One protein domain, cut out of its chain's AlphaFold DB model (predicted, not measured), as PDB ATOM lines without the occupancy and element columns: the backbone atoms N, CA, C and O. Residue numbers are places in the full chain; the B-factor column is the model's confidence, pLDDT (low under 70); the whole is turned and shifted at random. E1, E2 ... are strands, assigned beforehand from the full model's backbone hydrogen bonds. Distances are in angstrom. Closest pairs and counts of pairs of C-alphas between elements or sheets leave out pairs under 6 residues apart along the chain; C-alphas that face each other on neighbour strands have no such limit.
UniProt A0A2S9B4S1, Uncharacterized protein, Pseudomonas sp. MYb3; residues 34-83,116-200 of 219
ATOM      1  N   PHE A  34      14.751  29.074 -34.897       86.19
ATOM      2  CA  PHE A  34      13.572  29.367 -35.714       86.19
ATOM      3  C   PHE A  34      13.551  28.512 -36.974       86.19
ATOM      4  O   PHE A  34      14.585  28.289 -37.595       86.19
ATOM      5  N   LEU A  35      12.365  28.093 -37.408       88.69
ATOM      6  CA  LEU A  35      12.175  27.505 -38.733       88.69
ATOM      7  C   LEU A  35      11.877  28.618 -39.740       88.69
ATOM      8  O   LEU A  35      11.024  29.468 -39.483       88.69
ATOM      9  N   SER A  36      12.531  28.598 -40.903       90.06
ATOM     10  CA  SER A  36      12.334  29.618 -41.948       90.06
ATOM     11  C   SER A  36      10.883  29.715 -42.423       90.06
ATOM     12  O   SER A  36      10.419  30.803 -42.740       90.06
ATOM     13  N   GLU A  37      10.154  28.599 -42.431       89.31
ATOM     14  CA  GLU A  37       8.732  28.540 -42.799       89.31
ATOM     15  C   GLU A  37       7.803  29.273 -41.820       89.31
ATOM     16  O   GLU A  37       6.713  29.685 -42.208       89.31
ATOM     17  N   ASN A  38       8.247  29.484 -40.577       88.06
ATOM     18  CA  ASN A  38       7.495  30.209 -39.550       88.06
ATOM     19  C   ASN A  38       7.830  31.709 -39.523       88.06
ATOM     20  O   ASN A  38       7.237  32.459 -38.745       88.06
ATOM     21  N   LEU A  39       8.792  32.160 -40.335       87.06
ATOM     22  CA  LEU A  39       9.203  33.558 -40.405       87.06
ATOM     23  C   LEU A  39       8.460  34.296 -41.525       87.06
ATOM     24  O   LEU A  39       8.271  33.795 -42.630       87.06
ATOM     25  N   ASP A  40       8.067  35.537 -41.242       85.69
ATOM     26  CA  ASP A  40       7.397  36.416 -42.202       85.69
ATOM     27  C   ASP A  40       8.405  36.963 -43.226       85.69
ATOM     28  O   ASP A  40       9.137  37.920 -42.955       85.69
ATOM     29  N   ALA A  41       8.433  36.358 -44.418       84.81
ATOM     30  CA  ALA A  41       9.344  36.733 -45.498       84.81
ATOM     31  C   ALA A  41       9.180  38.194 -45.958       84.81
ATOM     32  O   ALA A  41      10.151  38.798 -46.403       84.81
ATOM     33  N   SER A  42       7.992  38.795 -45.804       83.81
ATOM     34  CA  SER A  42       7.759  40.203 -46.174       83.81
ATOM     35  C   SER A  42       8.489  41.194 -45.262       83.81
ATOM     36  O   SER A  42       8.716  42.344 -45.631       83.81
ATOM     37  N   LYS A  43       8.882  40.735 -44.069       83.81
ATOM     38  CA  LYS A  43       9.643  41.497 -43.076       83.81
ATOM     39  C   LYS A  43      11.090  41.024 -42.980       83.81
ATOM     40  O   LYS A  43      11.769  41.389 -42.029       83.81
ATOM     41  N   ALA A  44      11.566  40.188 -43.897       86.50
ATOM     42  CA  ALA A  44      12.943  39.703 -43.901       86.50
ATOM     43  C   ALA A  44      13.913  40.748 -44.472       86.50
ATOM     44  O   ALA A  44      13.502  41.609 -45.242       86.50
ATOM     45  N   LEU A  45      15.200  40.673 -44.120       86.69
ATOM     46  CA  LEU A  45      16.254  41.453 -44.786       86.69
ATOM     47  C   LEU A  45      16.458  40.923 -46.202       86.69
ATOM     48  O   LEU A  45      16.544  41.679 -47.166       86.69
ATOM     49  N   LEU A  46      16.504  39.597 -46.307       90.31
ATOM     50  CA  LEU A  46      16.538  38.877 -47.562       90.31
ATOM     51  C   LEU A  46      15.995  37.461 -47.373       90.31
ATOM     52  O   LEU A  46      16.033  36.888 -46.279       90.31
ATOM     53  N   THR A  47      15.520  36.888 -48.470       93.75
ATOM     54  CA  THR A  47      15.313  35.446 -48.605       93.75
ATOM     55  C   THR A  47      16.536  34.855 -49.289       93.75
ATOM     56  O   THR A  47      16.966  35.358 -50.324       93.75
ATOM     57  N   PHE A  48      17.106  33.806 -48.715       95.12
ATOM     58  CA  PHE A  48      18.310  33.149 -49.204       95.12
ATOM     59  C   PHE A  48      17.965  31.734 -49.651       95.12
ATOM     60  O   PHE A  48      17.633  30.884 -48.831       95.12
ATOM     61  N   ASP A  49      18.034  31.485 -50.950       96.56
ATOM     62  CA  ASP A  49      17.816  30.168 -51.532       96.56
ATOM     63  C   ASP A  49      19.168  29.503 -51.798       96.56
ATOM     64  O   ASP A  49      20.082  30.117 -52.348       96.56
ATOM     65  N   VAL A  50      19.284  28.234 -51.415       96.94
ATOM     66  CA  VAL A  50      20.481  27.412 -51.590       96.94
ATOM     67  C   VAL A  50      20.110  26.156 -52.350       96.94
ATOM     68  O   VAL A  50      19.177  25.447 -51.981       96.94
ATOM     69  N   GLU A  51      20.879  25.860 -53.384       97.50
ATOM     70  CA  GLU A  51      20.823  24.628 -54.148       97.50
ATOM     71  C   GLU A  51      22.155  23.893 -54.021       97.50
ATOM     72  O   GLU A  51      23.187  24.307 -54.548       97.50
ATOM     73  N   PHE A  52      22.138  22.792 -53.281       95.56
ATOM     74  CA  PHE A  52      23.294  21.929 -53.118       95.56
ATOM     75  C   PHE A  52      23.473  21.071 -54.370       95.56
ATOM     76  O   PHE A  52      22.545  20.370 -54.773       95.56
ATOM     77  N   ALA A  53      24.686  21.022 -54.935       94.69
ATOM     78  CA  ALA A  53      24.963  20.126 -56.064       94.69
ATOM     79  C   ALA A  53      24.666  18.656 -55.712       94.69
ATOM     80  O   ALA A  53      24.301  17.847 -56.561       94.69
ATOM     81  N   LEU A  54      24.808  18.303 -54.434       93.38
ATOM     82  CA  LEU A  54      24.476  17.001 -53.876       93.38
ATOM     83  C   LEU A  54      23.839  17.211 -52.501       93.38
ATOM     84  O   LEU A  54      24.344  18.014 -51.721       93.38
ATOM     85  N   ALA A  55      22.761  16.481 -52.214       93.38
ATOM     86  CA  ALA A  55      21.948  16.705 -51.022       93.38
ATOM     87  C   ALA A  55      22.772  16.636 -49.714       93.38
ATOM     88  O   ALA A  55      23.653  15.768 -49.591       93.38
ATOM     89  N   PRO A  56      22.504  17.537 -48.748       93.56
ATOM     90  CA  PRO A  56      23.036  17.426 -47.395       93.56
ATOM     91  C   PRO A  56      22.387  16.246 -46.658       93.56
ATOM     92  O   PRO A  56      21.327  15.750 -47.048       93.56
ATOM     93  N   ASP A  57      23.016  15.811 -45.570       92.12
ATOM     94  CA  ASP A  57      22.405  14.870 -44.641       92.12
ATOM     95  C   ASP A  57      21.167  15.540 -44.018       92.12
ATOM     96  O   ASP A  57      21.219  16.689 -43.578       92.12
ATOM     97  N   TYR A  58      20.040  14.826 -44.010       89.94
ATOM     98  CA  TYR A  58      18.771  15.326 -43.486       89.94
ATOM     99  C   TYR A  58      18.187  14.321 -42.497       89.94
ATOM    100  O   TYR A  58      17.660  13.277 -42.888       89.94
ATOM    101  N   GLN A  59      18.312  14.633 -41.211       89.88
ATOM    102  CA  GLN A  59      17.826  13.821 -40.094       89.88
ATOM    103  C   GLN A  59      17.176  14.753 -39.062       89.88
ATOM    104  O   GLN A  59      17.759  15.002 -38.005       89.88
ATOM    105  N   PRO A  60      16.001  15.329 -39.384       88.00
ATOM    106  CA  PRO A  60      15.361  16.324 -38.542       88.00
ATOM    107  C   PRO A  60      15.059  15.728 -37.170       88.00
ATOM    108  O   PRO A  60      14.436  14.674 -37.051       88.00
ATOM    109  N   SER A  61      15.499  16.427 -36.136       86.50
ATOM    110  CA  SER A  61      15.203  16.113 -34.744       86.50
ATOM    111  C   SER A  61      14.686  17.363 -34.053       86.50
ATOM    112  O   SER A  61      15.120  18.473 -34.361       86.50
ATOM    113  N   GLN A  62      13.739  17.171 -33.140       84.94
ATOM    114  CA  GLN A  62      13.187  18.229 -32.311       84.94
ATOM    115  C   GLN A  62      13.170  17.736 -30.870       84.94
ATOM    116  O   GLN A  62      12.554  16.713 -30.573       84.94
ATOM    117  N   ASN A  63      13.822  18.474 -29.981       79.38
ATOM    118  CA  ASN A  63      13.825  18.184 -28.556       79.38
ATOM    119  C   ASN A  63      13.162  19.338 -27.806       79.38
ATOM    120  O   ASN A  63      13.439  20.508 -28.069       79.38
ATOM    121  N   LYS A  64      12.287  18.998 -26.859       77.12
ATOM    122  CA  LYS A  64      11.726  19.943 -25.894       77.12
ATOM    123  C   LYS A  64      12.281  19.594 -24.522       77.12
ATOM    124  O   LYS A  64      12.180  18.443 -24.093       77.12
ATOM    125  N   PHE A  65      12.889  20.561 -23.848       65.56
ATOM    126  CA  PHE A  65      13.446  20.331 -22.520       65.56
ATOM    127  C   PHE A  65      12.318  20.233 -21.480       65.56
ATOM    128  O   PHE A  65      11.344  20.978 -21.514       65.56
ATOM    129  N   HIS A  66      12.401  19.274 -20.558       56.34
ATOM    130  CA  HIS A  66      11.381  19.131 -19.520       56.34
ATOM    131  C   HIS A  66      11.522  20.271 -18.501       56.34
ATOM    132  O   HIS A  66      12.565  20.396 -17.864       56.34
ATOM    133  N   GLY A  67      10.485  21.102 -18.357       61.97
ATOM    134  CA  GLY A  67      10.505  22.283 -17.482       61.97
ATOM    135  C   GLY A  67      11.021  23.572 -18.136       61.97
ATOM    136  O   GLY A  67      11.055  24.600 -17.467       61.97
ATOM    137  N   ASP A  68      11.375  23.538 -19.425       66.62
ATOM    138  CA  ASP A  68      11.724  24.710 -20.232       66.62
ATOM    139  C   ASP A  68      10.891  24.678 -21.528       66.62
ATOM    140  O   ASP A  68      10.729  23.636 -22.164       66.62
ATOM    141  N   GLU A  69      10.291  25.802 -21.912       67.62
ATOM    142  CA  GLU A  69       9.474  25.873 -23.131       67.62
ATOM    143  C   GLU A  69      10.319  25.853 -24.411       67.62
ATOM    144  O   GLU A  69       9.770  25.660 -25.496       67.62
ATOM    145  N   ARG A  70      11.646  25.975 -24.281       69.75
ATOM    146  CA  ARG A  70      12.594  26.010 -25.396       69.75
ATOM    147  C   ARG A  70      12.588  24.726 -26.220       69.75
ATOM    148  O   ARG A  70      12.702  23.607 -25.706       69.75
ATOM    149  N   ILE A  71      12.529  24.926 -27.531       75.94
ATOM    150  CA  ILE A  71      12.628  23.888 -28.552       75.94
ATOM    151  C   ILE A  71      14.007  23.985 -29.204       75.94
ATOM    152  O   ILE A  71      14.431  25.076 -29.586       75.94
ATOM    153  N   THR A  72      14.695  22.851 -29.342       81.38
ATOM    154  CA  THR A  72      15.916  22.758 -30.148       81.38
ATOM    155  C   THR A  72      15.718  21.848 -31.346       81.38
ATOM    156  O   THR A  72      15.077  20.797 -31.251       81.38
ATOM    157  N   TYR A  73      16.288  22.256 -32.472       83.00
ATOM    158  CA  TYR A  73      16.260  21.543 -33.736       83.00
ATOM    159  C   TYR A  73      17.663  21.044 -34.100       83.00
ATOM    160  O   TYR A  73      18.683  21.655 -33.777       83.00
ATOM    161  N   GLY A  74      17.725  19.911 -34.795       84.25
ATOM    162  CA  GLY A  74      18.982  19.318 -35.248       84.25
ATOM    163  C   GLY A  74      18.831  18.541 -36.549       84.25
ATOM    164  O   GLY A  74      17.724  18.161 -36.927       84.25
ATOM    165  N   GLY A  75      19.955  18.303 -37.230       84.44
ATOM    166  CA  GLY A  75      20.016  17.499 -38.459       84.44
ATOM    167  C   GLY A  75      19.337  18.131 -39.679       84.44
ATOM    168  O   GLY A  75      18.950  17.420 -40.607       84.44
ATOM    169  N   ILE A  76      19.180  19.457 -39.672       90.12
ATOM    170  CA  ILE A  76      18.647  20.268 -40.772       90.12
ATOM    171  C   ILE A  76      19.668  21.380 -41.063       90.12
ATOM    172  O   ILE A  76      20.193  21.957 -40.108       90.12
ATOM    173  N   PRO A  77      19.948  21.715 -42.337       93.56
ATOM    174  CA  PRO A  77      20.742  22.892 -42.679       93.56
ATOM    175  C   PRO A  77      20.188  24.165 -42.030       93.56
ATOM    176  O   PRO A  77      18.975  24.390 -42.025       93.56
ATOM    177  N   TYR A  78      21.062  25.024 -41.515       93.25
ATOM    178  CA  TYR A  78      20.664  26.250 -40.828       93.25
ATOM    179  C   TYR A  78      21.630  27.396 -41.105       93.25
ATOM    180  O   TYR A  78      22.779  27.184 -41.491       93.25
ATOM    181  N   ILE A  79      21.145  28.620 -40.918       91.00
ATOM    182  CA  ILE A  79      21.965  29.824 -40.913       91.00
ATOM    183  C   ILE A  79      22.081  30.375 -39.494       91.00
ATOM    184  O   ILE A  79      21.137  30.301 -38.708       91.00
ATOM    185  N   GLU A  80      23.231  30.949 -39.172       87.62
ATOM    186  CA  GLU A  80      23.471  31.622 -37.895       87.62
ATOM    187  C   GLU A  80      24.334  32.868 -38.103       87.62
ATOM    188  O   GLU A  80      24.980  33.048 -39.142       87.62
ATOM    189  N   VAL A  81      24.361  33.737 -37.098       79.69
ATOM    190  CA  VAL A  81      25.256  34.896 -37.088       79.69
ATOM    191  C   VAL A  81      26.621  34.482 -36.531       79.69
ATOM    192  O   VAL A  81      26.694  34.092 -35.362       79.69
ATOM    193  N   PRO A  82      27.721  34.597 -37.294       69.88
ATOM    194  CA  PRO A  82      29.049  34.511 -36.704       69.88
ATOM    195  C   PRO A  82      29.281  35.755 -35.831       69.88
ATOM    196  O   PRO A  82      29.112  36.875 -36.315       69.88
ATOM    197  N   TYR A  83      29.669  35.589 -34.562       63.31
ATOM    198  CA  TYR A  83      30.096  36.714 -33.723       63.31
ATOM    199  C   TYR A  83      31.602  36.654 -33.472       63.31
ATOM    200  O   TYR A  83      32.186  35.597 -33.253       63.31
ATOM    201  N   ASP A 116      23.875  32.047 -30.625       70.69
ATOM    202  CA  ASP A 116      22.873  31.045 -30.276       70.69
ATOM    203  C   ASP A 116      21.626  31.146 -31.174       70.69
ATOM    204  O   ASP A 116      20.789  30.247 -31.157       70.69
ATOM    205  N   PHE A 117      21.491  32.243 -31.936       80.19
ATOM    206  CA  PHE A 117      20.407  32.451 -32.882       80.19
ATOM    207  C   PHE A 117      20.611  31.655 -34.174       80.19
ATOM    208  O   PHE A 117      21.489  31.977 -34.979       80.19
ATOM    209  N   LYS A 118      19.742  30.666 -34.402       87.81
ATOM    210  CA  LYS A 118      19.742  29.812 -35.594       87.81
ATOM    211  C   LYS A 118      18.429  29.921 -36.346       87.81
ATOM    212  O   LYS A 118      17.353  29.899 -35.749       87.81
ATOM    213  N   VAL A 119      18.517  29.964 -37.668       90.88
ATOM    214  CA  VAL A 119      17.361  29.855 -38.556       90.88
ATOM    215  C   VAL A 119      17.538  28.631 -39.445       90.88
ATOM    216  O   VAL A 119      18.399  28.590 -40.319       90.88
ATOM    217  N   PHE A 120      16.720  27.614 -39.217       92.94
ATOM    218  CA  PHE A 120      16.717  26.363 -39.963       92.94
ATOM    219  C   PHE A 120      16.007  26.538 -41.302       92.94
ATOM    220  O   PHE A 120      14.965  27.197 -41.393       92.94
ATOM    221  N   GLY A 121      16.583  25.969 -42.357       93.19
ATOM    222  CA  GLY A 121      16.087  26.121 -43.719       93.19
ATOM    223  C   GLY A 121      14.778  25.380 -43.950       93.19
ATOM    224  O   GLY A 121      14.626  24.223 -43.562       93.19
ATOM    225  N   GLN A 122      13.853  26.024 -44.655       94.75
ATOM    226  CA  GLN A 122      12.697  25.361 -45.239       94.75
ATOM    227  C   GLN A 122      13.180  24.471 -46.386       94.75
ATOM    228  O   GLN A 122      13.770  24.951 -47.358       94.75
ATOM    229  N   ARG A 123      12.919  23.169 -46.300       95.00
ATOM    230  CA  ARG A 123      13.262  22.221 -47.361       95.00
ATOM    231  C   ARG A 123      12.246  22.330 -48.502       95.00
ATOM    232  O   ARG A 123      11.085  21.980 -48.325       95.00
ATOM    233  N   LEU A 124      12.678  22.795 -49.676       94.38
ATOM    234  CA  LEU A 124      11.838  22.860 -50.881       94.38
ATOM    235  C   LEU A 124      11.874  21.539 -51.661       94.38
ATOM    236  O   LEU A 124      10.863  21.098 -52.197       94.38
ATOM    237  N   ASN A 125      13.049  20.909 -51.726       94.50
ATOM    238  CA  ASN A 125      13.249  19.539 -52.204       94.50
ATOM    239  C   ASN A 125      14.515  18.942 -51.549       94.50
ATOM    240  O   ASN A 125      14.996  19.463 -50.549       94.50
ATOM    241  N   GLU A 126      15.060  17.827 -52.038       93.75
ATOM    242  CA  GLU A 126      16.244  17.198 -51.416       93.75
ATOM    243  C   GLU A 126      17.517  18.054 -51.456       93.75
ATOM    244  O   GLU A 126      18.341  17.977 -50.548       93.75
ATOM    245  N   GLN A 127      17.661  18.886 -52.485       96.00
ATOM    246  CA  GLN A 127      18.844  19.702 -52.749       96.00
ATOM    247  C   GLN A 127      18.592  21.198 -52.562       96.00
ATOM    248  O   GLN A 127      19.547  21.963 -52.502       96.00
ATOM    249  N   ARG A 128      17.333  21.635 -52.476       96.81
ATOM    250  CA  ARG A 128      16.960  23.049 -52.433       96.81
ATOM    251  C   ARG A 128      16.351  23.414 -51.093       96.81
ATOM    252  O   ARG A 128      15.358  22.820 -50.669       96.81
ATOM    253  N   TYR A 129      16.935  24.427 -50.471       96.94
ATOM    254  CA  TYR A 129      16.531  24.959 -49.179       96.94
ATOM    255  C   TYR A 129      16.343  26.468 -49.282       96.94
ATOM    256  O   TYR A 129      17.081  27.143 -49.997       96.94
ATOM    257  N   ARG A 130      15.356  26.984 -48.554       96.69
ATOM    258  CA  ARG A 130      15.064  28.410 -48.441       96.69
ATOM    259  C   ARG A 130      15.243  28.862 -47.004       96.69
ATOM    260  O   ARG A 130      14.694  28.255 -46.087       96.69
ATOM    261  N   PHE A 131      15.966  29.953 -46.826       95.12
ATOM    262  CA  PHE A 131      16.226  30.569 -45.538       95.12
ATOM    263  C   PHE A 131      15.665  31.986 -45.513       95.12
ATOM    264  O   PHE A 131      15.750  32.718 -46.501       95.12
ATOM    265  N   VAL A 132      15.103  32.384 -44.377       91.81
ATOM    266  CA  VAL A 132      14.589  33.740 -44.168       91.81
ATOM    267  C   VAL A 132      15.501  34.458 -43.181       91.81
ATOM    268  O   VAL A 132      15.595  34.053 -42.027       91.81
ATOM    269  N   VAL A 133      16.178  35.522 -43.623       88.19
ATOM    270  CA  VAL A 133      17.055  36.322 -42.753       88.19
ATOM    271  C   VAL A 133      16.214  37.409 -42.065       88.19
ATOM    272  O   VAL A 133      15.720  38.303 -42.754       88.19
ATOM    273  N   PRO A 134      16.004  37.372 -40.737       82.88
ATOM    274  CA  PRO A 134      15.104  38.303 -40.049       82.88
ATOM    275  C   PRO A 134      15.690  39.723 -39.902       82.88
ATOM    276  O   PRO A 134      16.897  39.902 -39.795       82.88
ATOM    277  N   THR A 135      14.824  40.744 -39.830       71.94
ATOM    278  CA  THR A 135      15.165  42.188 -39.702       71.94
ATOM    279  C   THR A 135      15.427  42.697 -38.278       71.94
ATOM    280  O   THR A 135      15.476  43.903 -38.051       71.94
ATOM    281  N   LYS A 136      15.569  41.824 -37.277       57.56
ATOM    282  CA  LYS A 136      15.524  42.222 -35.855       57.56
ATOM    283  C   LYS A 136      16.894  42.332 -35.180       57.56
ATOM    284  O   LYS A 136      17.846  41.688 -35.597       57.56
ATOM    285  N   SER A 137      16.917  43.034 -34.038       53.97
ATOM    286  CA  SER A 137      18.012  43.138 -33.045       53.97
ATOM    287  C   SER A 137      18.675  41.814 -32.635       53.97
ATOM    288  O   SER A 137      19.769  41.814 -32.087       53.97
ATOM    289  N   MET A 138      18.016  40.681 -32.884       53.25
ATOM    290  CA  MET A 138      18.538  39.327 -32.673       53.25
ATOM    291  C   MET A 138      19.568  38.897 -33.736       53.25
ATOM    292  O   MET A 138      20.310  37.943 -33.517       53.25
ATOM    293  N   TRP A 139      19.614  39.586 -34.882       60.34
ATOM    294  CA  TRP A 139      20.522  39.351 -36.008       60.34
ATOM    295  C   TRP A 139      21.479  40.544 -36.186       60.34
ATOM    296  O   TRP A 139      21.558  41.157 -37.250       60.34
ATOM    297  N   ASP A 140      22.181  40.927 -35.118       61.25
ATOM    298  CA  ASP A 140      23.112  42.067 -35.113       61.25
ATOM    299  C   ASP A 140      24.520  41.661 -35.592       61.25
ATOM    300  O   ASP A 140      25.479  41.581 -34.828       61.25
ATOM    301  N   SER A 141      24.632  41.306 -36.873       57.12
ATOM    302  CA  SER A 141      25.869  40.783 -37.476       57.12
ATOM    303  C   SER A 141      26.575  41.751 -38.428       57.12
ATOM    304  O   SER A 141      27.520  41.365 -39.125       57.12
ATOM    305  N   GLY A 142      26.085  42.990 -38.545       64.44
ATOM    306  CA  GLY A 142      26.595  43.947 -39.531       64.44
ATOM    307  C   GLY A 142      26.520  43.423 -40.973       64.44
ATOM    308  O   GLY A 142      27.478  43.586 -41.735       64.44
ATOM    309  N   HIS A 143      25.393  42.790 -41.330       79.81
ATOM    310  CA  HIS A 143      25.089  42.223 -42.652       79.81
ATOM    311  C   HIS A 143      25.886  40.963 -43.035       79.81
ATOM    312  O   HIS A 143      26.273  40.777 -44.191       79.81
ATOM    313  N   THR A 144      26.142  40.073 -42.074       81.25
ATOM    314  CA  THR A 144      26.827  38.789 -42.316       81.25
ATOM    315  C   THR A 144      26.048  37.597 -41.769       81.25
ATOM    316  O   THR A 144      25.254  37.727 -40.840       81.25
ATOM    317  N   PHE A 145      26.236  36.420 -42.352       86.25
ATOM    318  CA  PHE A 145      25.686  35.175 -41.821       86.25
ATOM    319  C   PHE A 145      26.462  33.968 -42.327       86.25
ATOM    320  O   PHE A 145      27.079  34.025 -43.386       86.25
ATOM    321  N   ALA A 146      26.431  32.874 -41.579       88.12
ATOM    322  CA  ALA A 146      27.035  31.613 -41.972       88.12
ATOM    323  C   ALA A 146      25.943  30.593 -42.286       88.12
ATOM    324  O   ALA A 146      24.963  30.503 -41.557       88.12
ATOM    325  N   LEU A 147      26.122  29.835 -43.366       91.50
ATOM    326  CA  LEU A 147      25.354  28.637 -43.687       91.50
ATOM    327  C   LEU A 147      26.096  27.419 -43.149       91.50
ATOM    328  O   LEU A 147      27.285  27.237 -43.427       91.50
ATOM    329  N   LEU A 148      25.368  26.569 -42.436       92.31
ATOM    330  CA  LEU A 148      25.860  25.350 -41.821       92.31
ATOM    331  C   LEU A 148      25.020  24.169 -42.267       92.31
ATOM    332  O   LEU A 148      23.789  24.213 -42.272       92.31
ATOM    333  N   PHE A 149      25.702  23.100 -42.647       93.31
ATOM    334  CA  PHE A 149      25.066  21.856 -43.044       93.31
ATOM    335  C   PHE A 149      26.014  20.686 -42.816       93.31
ATOM    336  O   PHE A 149      27.227  20.851 -42.666       93.31
ATOM    337  N   GLU A 150      25.445  19.490 -42.807       93.06
ATOM    338  CA  GLU A 150      26.192  18.250 -42.679       93.06
ATOM    339  C   GLU A 150      26.060  17.433 -43.957       93.06
ATOM    340  O   GLU A 150      25.037  17.474 -44.641       93.06
ATOM    341  N   ARG A 151      27.111  16.695 -44.304       91.31
ATOM    342  CA  ARG A 151      27.070  15.720 -45.385       91.31
ATOM    343  C   ARG A 151      28.032  14.574 -45.129       91.31
ATOM    344  O   ARG A 151      29.219  14.807 -44.903       91.31
ATOM    345  N   ARG A 152      27.554  13.332 -45.233       89.25
ATOM    346  CA  ARG A 152      28.316  12.124 -44.872       89.25
ATOM    347  C   ARG A 152      28.944  12.241 -43.481       89.25
ATOM    348  O   ARG A 152      30.114  11.897 -43.299       89.25
ATOM    349  N   LYS A 153      28.179  12.748 -42.516       85.94
ATOM    350  CA  LYS A 153      28.613  13.010 -41.138       85.94
ATOM    351  C   LYS A 153      29.734  14.053 -40.982       85.94
ATOM    352  O   LYS A 153      30.476  14.052 -39.999       85.94
ATOM    353  N   ARG A 154      29.947  14.893 -42.002       87.94
ATOM    354  CA  ARG A 154      30.949  15.968 -41.998       87.94
ATOM    355  C   ARG A 154      30.252  17.313 -41.995       87.94
ATOM    356  O   ARG A 154      29.441  17.583 -42.875       87.94
ATOM    357  N   HIS A 155      30.617  18.141 -41.029       88.44
ATOM    358  CA  HIS A 155      30.078  19.481 -40.866       88.44
ATOM    359  C   HIS A 155      30.815  20.448 -41.781       88.44
ATOM    360  O   HIS A 155      32.042  20.429 -41.841       88.44
ATOM    361  N   GLU A 156      30.067  21.290 -42.470       87.81
ATOM    362  CA  GLU A 156      30.595  22.300 -43.368       87.81
ATOM    363  C   GLU A 156      30.030  23.666 -42.982       87.81
ATOM    364  O   GLU A 156      28.919  23.781 -42.455       87.81
ATOM    365  N   THR A 157      30.814  24.716 -43.202       87.06
ATOM    366  CA  THR A 157      30.380  26.084 -42.931       87.06
ATOM    367  C   THR A 157      30.900  27.018 -44.009       87.06
ATOM    368  O   THR A 157      32.074  26.972 -44.368       87.06
ATOM    369  N   ILE A 158      30.033  27.892 -44.501       86.38
ATOM    370  CA  ILE A 158      30.388  28.942 -45.454       86.38
ATOM    371  C   ILE A 158      29.724  30.251 -45.037       86.38
ATOM    372  O   ILE A 158      28.550  30.270 -44.677       86.38
ATOM    373  N   THR A 159      30.483  31.341 -45.068       86.81
ATOM    374  CA  THR A 159      30.021  32.656 -44.620       86.81
ATOM    375  C   THR A 159      29.664  33.523 -45.819       86.81
ATOM    376  O   THR A 159      30.340  33.499 -46.847       86.81
ATOM    377  N   PHE A 160      28.611  34.316 -45.673       87.19
ATOM    378  CA  PHE A 160      28.152  35.291 -46.645       87.19
ATOM    379  C   PHE A 160      28.049  36.670 -46.004       87.19
ATOM    380  O   PHE A 160      27.719  36.819 -44.824       87.19
ATOM    381  N   ARG A 161      28.296  37.690 -46.818       86.44
ATOM    382  CA  ARG A 161      28.006  39.085 -46.508       86.44
ATOM    383  C   ARG A 161      26.995  39.593 -47.512       86.44
ATOM    384  O   ARG A 161      27.092  39.285 -48.699       86.44
ATOM    385  N   PHE A 162      26.054  40.390 -47.039       85.38
ATOM    386  CA  PHE A 162      25.125  41.094 -47.900       85.38
ATOM    387  C   PHE A 162      25.217  42.604 -47.697       85.38
ATOM    388  O   PHE A 162      25.790  43.085 -46.724       85.38
ATOM    389  N   ASP A 163      24.689  43.352 -48.652       84.69
ATOM    390  CA  ASP A 163      24.488  44.795 -48.568       84.69
ATOM    391  C   ASP A 163      23.153  45.085 -49.252       84.69
ATOM    392  O   ASP A 163      22.950  44.664 -50.385       84.69
ATOM    393  N   ASP A 164      22.230  45.731 -48.551       83.56
ATOM    394  CA  ASP A 164      20.888  46.081 -49.024       83.56
ATOM    395  C   ASP A 164      20.823  47.480 -49.666       83.56
ATOM    396  O   ASP A 164      19.773  47.897 -50.156       83.56
ATOM    397  N   LYS A 165      21.946  48.207 -49.688       82.88
ATOM    398  CA  LYS A 165      22.068  49.565 -50.246       82.88
ATOM    399  C   LYS A 165      22.744  49.588 -51.612       82.88
ATOM    400  O   LYS A 165      22.542  50.531 -52.373       82.88
ATOM    401  N   THR A 166      23.537  48.565 -51.925       83.00
ATOM    402  CA  THR A 166      24.298  48.465 -53.176       83.00
ATOM    403  C   THR A 166      23.745  47.345 -54.051       83.00
ATOM    404  O   THR A 166      23.516  46.243 -53.567       83.00
ATOM    405  N   SER A 167      23.574  47.587 -55.354       85.88
ATOM    406  CA  SER A 167      23.180  46.544 -56.313       85.88
ATOM    407  C   SER A 167      24.410  45.807 -56.856       85.88
ATOM    408  O   SER A 167      25.343  46.438 -57.358       85.88
ATOM    409  N   CYS A 168      24.436  44.477 -56.742       85.25
ATOM    410  CA  CYS A 168      25.467  43.631 -57.348       85.25
ATOM    411  C   CYS A 168      24.916  42.226 -57.665       85.25
ATOM    412  O   CYS A 168      23.707  42.006 -57.639       85.25
ATOM    413  N   ALA A 169      25.791  41.261 -57.972       85.31
ATOM    414  CA  ALA A 169      25.397  39.862 -58.080       85.31
ATOM    415  C   ALA A 169      24.692  39.383 -56.798       85.31
ATOM    416  O   ALA A 169      25.241  39.424 -55.697       85.31
ATOM    417  N   THR A 170      23.464  38.906 -56.958       89.88
ATOM    418  CA  THR A 170      22.669  38.307 -55.881       89.88
ATOM    419  C   THR A 170      22.640  36.787 -55.962       89.88
ATOM    420  O   THR A 170      22.225  36.137 -55.009       89.88
ATOM    421  N   SER A 171      23.099  36.218 -57.082       92.38
ATOM    422  CA  SER A 171      23.210  34.778 -57.306       92.38
ATOM    423  C   SER A 171      24.656  34.395 -57.592       92.38
ATOM    424  O   SER A 171      25.317  35.049 -58.399       92.38
ATOM    425  N   LEU A 172      25.154  33.361 -56.918       91.56
ATOM    426  CA  LEU A 172      26.561  32.967 -56.937       91.56
ATOM    427  C   LEU A 172      26.686  31.442 -56.954       91.56
ATOM    428  O   LEU A 172      25.986  30.749 -56.221       91.56
ATOM    429  N   ASN A 173      27.647  30.934 -57.722       92.69
ATOM    430  CA  ASN A 173      28.110  29.554 -57.600       92.69
ATOM    431  C   ASN A 173      29.324  29.531 -56.682       92.69
ATOM    432  O   ASN A 173      30.291  30.258 -56.911       92.69
ATOM    433  N   VAL A 174      29.262  28.724 -55.631       90.06
ATOM    434  CA  VAL A 174      30.216  28.779 -54.526       90.06
ATOM    435  C   VAL A 174      30.663  27.373 -54.161       90.06
ATOM    436  O   VAL A 174      29.971  26.386 -54.404       90.06
ATOM    437  N   THR A 175      31.866  27.275 -53.615       88.19
ATOM    438  CA  THR A 175      32.449  26.010 -53.169       88.19
ATOM    439  C   THR A 175      32.843  26.166 -51.714       88.19
ATOM    440  O   THR A 175      33.463  27.164 -51.347       88.19
ATOM    441  N   THR A 176      32.441  25.216 -50.874       86.75
ATOM    442  CA  THR A 176      32.679  25.325 -49.438       86.75
ATOM    443  C   THR A 176      34.159  25.201 -49.083       86.75
ATOM    444  O   THR A 176      34.891  24.444 -49.727       86.75
ATOM    445  N   PRO A 177      34.621  25.934 -48.058       79.94
ATOM    446  CA  PRO A 177      36.045  26.061 -47.783       79.94
ATOM    447  C   PRO A 177      36.681  24.804 -47.175       79.94
ATOM    448  O   PRO A 177      37.883  24.612 -47.353       79.94
ATOM    449  N   GLN A 178      35.933  23.959 -46.450       82.12
ATOM    450  CA  GLN A 178      36.525  22.833 -45.721       82.12
ATOM    451  C   GLN A 178      36.615  21.556 -46.563       82.12
ATOM    452  O   GLN A 178      37.668  20.921 -46.604       82.12
ATOM    453  N   TYR A 179      35.528  21.170 -47.233       86.06
ATOM    454  CA  TYR A 179      35.445  19.925 -48.005       86.06
ATOM    455  C   TYR A 179      35.140  20.122 -49.492       86.06
ATOM    456  O   TYR A 179      35.032  19.132 -50.217       86.06
ATOM    457  N   GLY A 180      35.033  21.363 -49.973       86.81
ATOM    458  CA  GLY A 180      34.913  21.640 -51.403       86.81
ATOM    459  C   GLY A 180      33.568  21.239 -52.010       86.81
ATOM    460  O   GLY A 180      33.509  20.824 -53.167       86.81
ATOM    461  N   TYR A 181      32.476  21.322 -51.251       89.62
ATOM    462  CA  TYR A 181      31.143  21.050 -51.778       89.62
ATOM    463  C   TYR A 181      30.652  22.225 -52.622       89.62
ATOM    464  O   TYR A 181      30.613  23.362 -52.158       89.62
ATOM    465  N   ALA A 182      30.256  21.941 -53.861       92.31
ATOM    466  CA  ALA A 182      29.657  22.930 -54.744       92.31
ATOM    467  C   ALA A 182      28.188  23.181 -54.375       92.31
ATOM    468  O   ALA A 182      27.419  22.241 -54.138       92.31
ATOM    469  N   LEU A 183      27.793  24.449 -54.370       94.12
ATOM    470  CA  LEU A 183      26.411  24.880 -54.203       94.12
ATOM    471  C   LEU A 183      26.154  26.182 -54.976       94.12
ATOM    472  O   LEU A 183      27.058  26.991 -55.183       94.12
ATOM    473  N   SER A 184      24.915  26.366 -55.408       95.44
ATOM    474  CA  SER A 184      24.418  27.602 -56.008       95.44
ATOM    475  C   SER A 184      23.563  28.324 -54.979       95.44
ATOM    476  O   SER A 184      22.721  27.706 -54.329       95.44
ATOM    477  N   VAL A 185      23.780  29.620 -54.805       95.12
ATOM    478  CA  VAL A 185      23.004  30.448 -53.880       95.12
ATOM    479  C   VAL A 185      22.360  31.602 -54.611       95.12
ATOM    480  O   VAL A 185      22.933  32.133 -55.561       95.12
ATOM    481  N   SER A 186      21.201  32.038 -54.134       95.00
ATOM    482  CA  SER A 186      20.551  33.259 -54.598       95.00
ATOM    483  C   SER A 186      19.889  33.995 -53.441       95.00
ATOM    484  O   SER A 186      19.117  33.405 -52.688       95.00
ATOM    485  N   ALA A 187      20.164  35.288 -53.315       93.50
ATOM    486  CA  ALA A 187      19.514  36.179 -52.367       93.50
ATOM    487  C   ALA A 187      18.448  37.027 -53.070       93.50
ATOM    488  O   ALA A 187      18.693  37.626 -54.116       93.50
ATOM    489  N   LYS A 188      17.265  37.115 -52.465       92.81
ATOM    490  CA  LYS A 188      16.191  38.020 -52.866       92.81
ATOM    491  C   LYS A 188      15.981  39.063 -51.776       92.81
ATOM    492  O   LYS A 188      15.635  38.711 -50.649       92.81
ATOM    493  N   PHE A 189      16.171  40.327 -52.129       89.56
ATOM    494  CA  PHE A 189      15.986  41.480 -51.248       89.56
ATOM    495  C   PHE A 189      14.598  42.084 -51.470       89.56
ATOM    496  O   PHE A 189      14.082  42.034 -52.584       89.56
ATOM    497  N   ASN A 190      13.992  42.678 -50.439       84.25
ATOM    498  CA  ASN A 190      12.633  43.231 -50.559       84.25
ATOM    499  C   ASN A 190      12.537  44.413 -51.532       84.25
ATOM    500  O   ASN A 190      11.497  44.605 -52.151       84.25
ATOM    501  N   ASN A 191      13.612  45.193 -51.661       81.38
ATOM    502  CA  ASN A 191      13.650  46.387 -52.508       81.38
ATOM    503  C   ASN A 191      14.283  46.121 -53.883       81.38
ATOM    504  O   ASN A 191      14.641  47.078 -54.563       81.38
ATOM    505  N   ASP A 192      14.528  44.851 -54.240       78.06
ATOM    506  CA  ASP A 192      15.271  44.395 -55.432       78.06
ATOM    507  C   ASP A 192      16.693  44.983 -55.602       78.06
ATOM    508  O   ASP A 192      17.446  44.601 -56.498       78.06
ATOM    509  N   MET A 193      17.108  45.865 -54.695       81.75
ATOM    510  CA  MET A 193      18.468  46.328 -54.505       81.75
ATOM    511  C   MET A 193      19.128  45.460 -53.448       81.75
ATOM    512  O   MET A 193      18.635  45.328 -52.327       81.75
ATOM    513  N   GLY A 194      20.256  44.872 -53.817       84.62
ATOM    514  CA  GLY A 194      21.119  44.221 -52.864       84.62
ATOM    515  C   GLY A 194      22.284  43.518 -53.529       84.62
ATOM    516  O   GLY A 194      22.356  43.357 -54.750       84.62
ATOM    517  N   CYS A 195      23.223  43.130 -52.690       87.88
ATOM    518  CA  CYS A 195      24.474  42.534 -53.081       87.88
ATOM    519  C   CYS A 195      24.754  41.362 -52.158       87.88
ATOM    520  O   CYS A 195      24.586  41.481 -50.945       87.88
ATOM    521  N   LEU A 196      25.185  40.240 -52.726       89.00
ATOM    522  CA  LEU A 196      25.629  39.079 -51.971       89.00
ATOM    523  C   LEU A 196      27.097  38.813 -52.303       89.00
ATOM    524  O   LEU A 196      27.507  38.859 -53.461       89.00
ATOM    525  N   LYS A 197      27.898  38.526 -51.280       88.12
ATOM    526  CA  LYS A 197      29.303  38.141 -51.413       88.12
ATOM    527  C   LYS A 197      29.596  36.935 -50.536       88.12
ATOM    528  O   LYS A 197      29.033  36.790 -49.452       88.12
ATOM    529  N   VAL A 198      30.485  36.080 -51.021       85.81
ATOM    530  CA  VAL A 198      30.988  34.914 -50.290       85.81
ATOM    531  C   VAL A 198      32.233  35.312 -49.540       85.81
ATOM    532  O   VAL A 198      33.054  36.059 -50.072       85.81
ATOM    533  N   CYS A 199      32.369  34.763 -48.344       78.44
ATOM    534  CA  CYS A 199      33.455  35.069 -47.455       78.44
ATOM    535  C   CYS A 199      34.253  33.824 -47.077       78.44
ATOM    536  O   CYS A 199      33.674  32.783 -46.743       78.44
ATOM    537  N   ASP A 200      35.583  33.929 -47.111       66.12
ATOM    538  CA  ASP A 200      36.472  32.842 -46.690       66.12
ATOM    539  C   ASP A 200      36.569  32.818 -45.158       66.12
ATOM    540  O   ASP A 200      37.359  33.527 -44.545       66.12
TER     541      ASP A 200
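Overview. This is residues 34 to 83 and 116 to 200 of the 219 residues of an uncharacterized protein of Pseudomonas sp. MYb3 (UniProt A0A2S9B4S1). Two strongly twisted sheets pack face to face as a sandwich, with strands E5, E4, E7, E8, E11 in that order in one and E6, E1, E10, E9 in the other. The hairpin E2 and E3 reaches away from them as an arm, and its tip, residues 65 to 70, sticks out. The printed part has 135 residues with no named helix and eleven named strands, E1 to E11 along the chain; the class is all strand, and neighbours in each sheet are antiparallel. The whole is compact, with a radius of gyration of the C-alphas of 14.6 A, and spans 47 by 33 by 28 A.

Arrangement. Start at residues 34 to 35, which pair, parallel, with residues 119 to 120 of E5, residues 116 to 120. Next comes E1, residues 44 to 52, an inner strand with antiparallel neighbours E6, residues 128 to 134, and E10, residues 182 to 189; look for N 48 and O 131, and N 49 and O 186, each pair 2.8 A apart. E2, residues 61 to 64, and E3, residues 71 to 74, form a hairpin with N 63 and O 72 at 2.9 A. E4, residues 78 to 83, is the antiparallel neighbour of E5, with N 79 and O 119 at 2.8 A, and of E7, residues 144 to 151, with N 80 and O 146 at 3.0 A. E7 and E8, residues 154 to 163, form a hairpin with N 147 and O 158 at 2.8 A. E9, residues 171 to 175, is an edge strand in a hairpin with E10; N 174 and O 183 are 2.8 A apart. E11, residues 195 to 199, is an edge strand beside E8, with N 161 and O 197 at 2.9 A. In the sandwich, two sheets face to face, the facing parts are 8.9 A centre to centre and the strands of the one stand at 29 degrees to those of the other.

Along the chain. Find C-alpha 44 at (12.943, 39.703, -43.901); from there E1 runs 22.5 A to C-alpha 52. E7 and E10 each measure 23.3 A, and E8 measures 30.3 A. E11 ends at C-alpha 199, at (33.455, 35.069, -47.455).

Size, cuts and confidence. The C-alphas farthest apart are those of Gly 67 and Cys 168, 47.6 A. Residues 84 to 115 are not printed; C-alphas 83 and 116 stand 9.8 A apart across this cut. No link printed whole is long. Mean pLDDT of the printed part is 85.2; residues 65 to 70, 82 to 83, 136 to 142 and 200 are under 70.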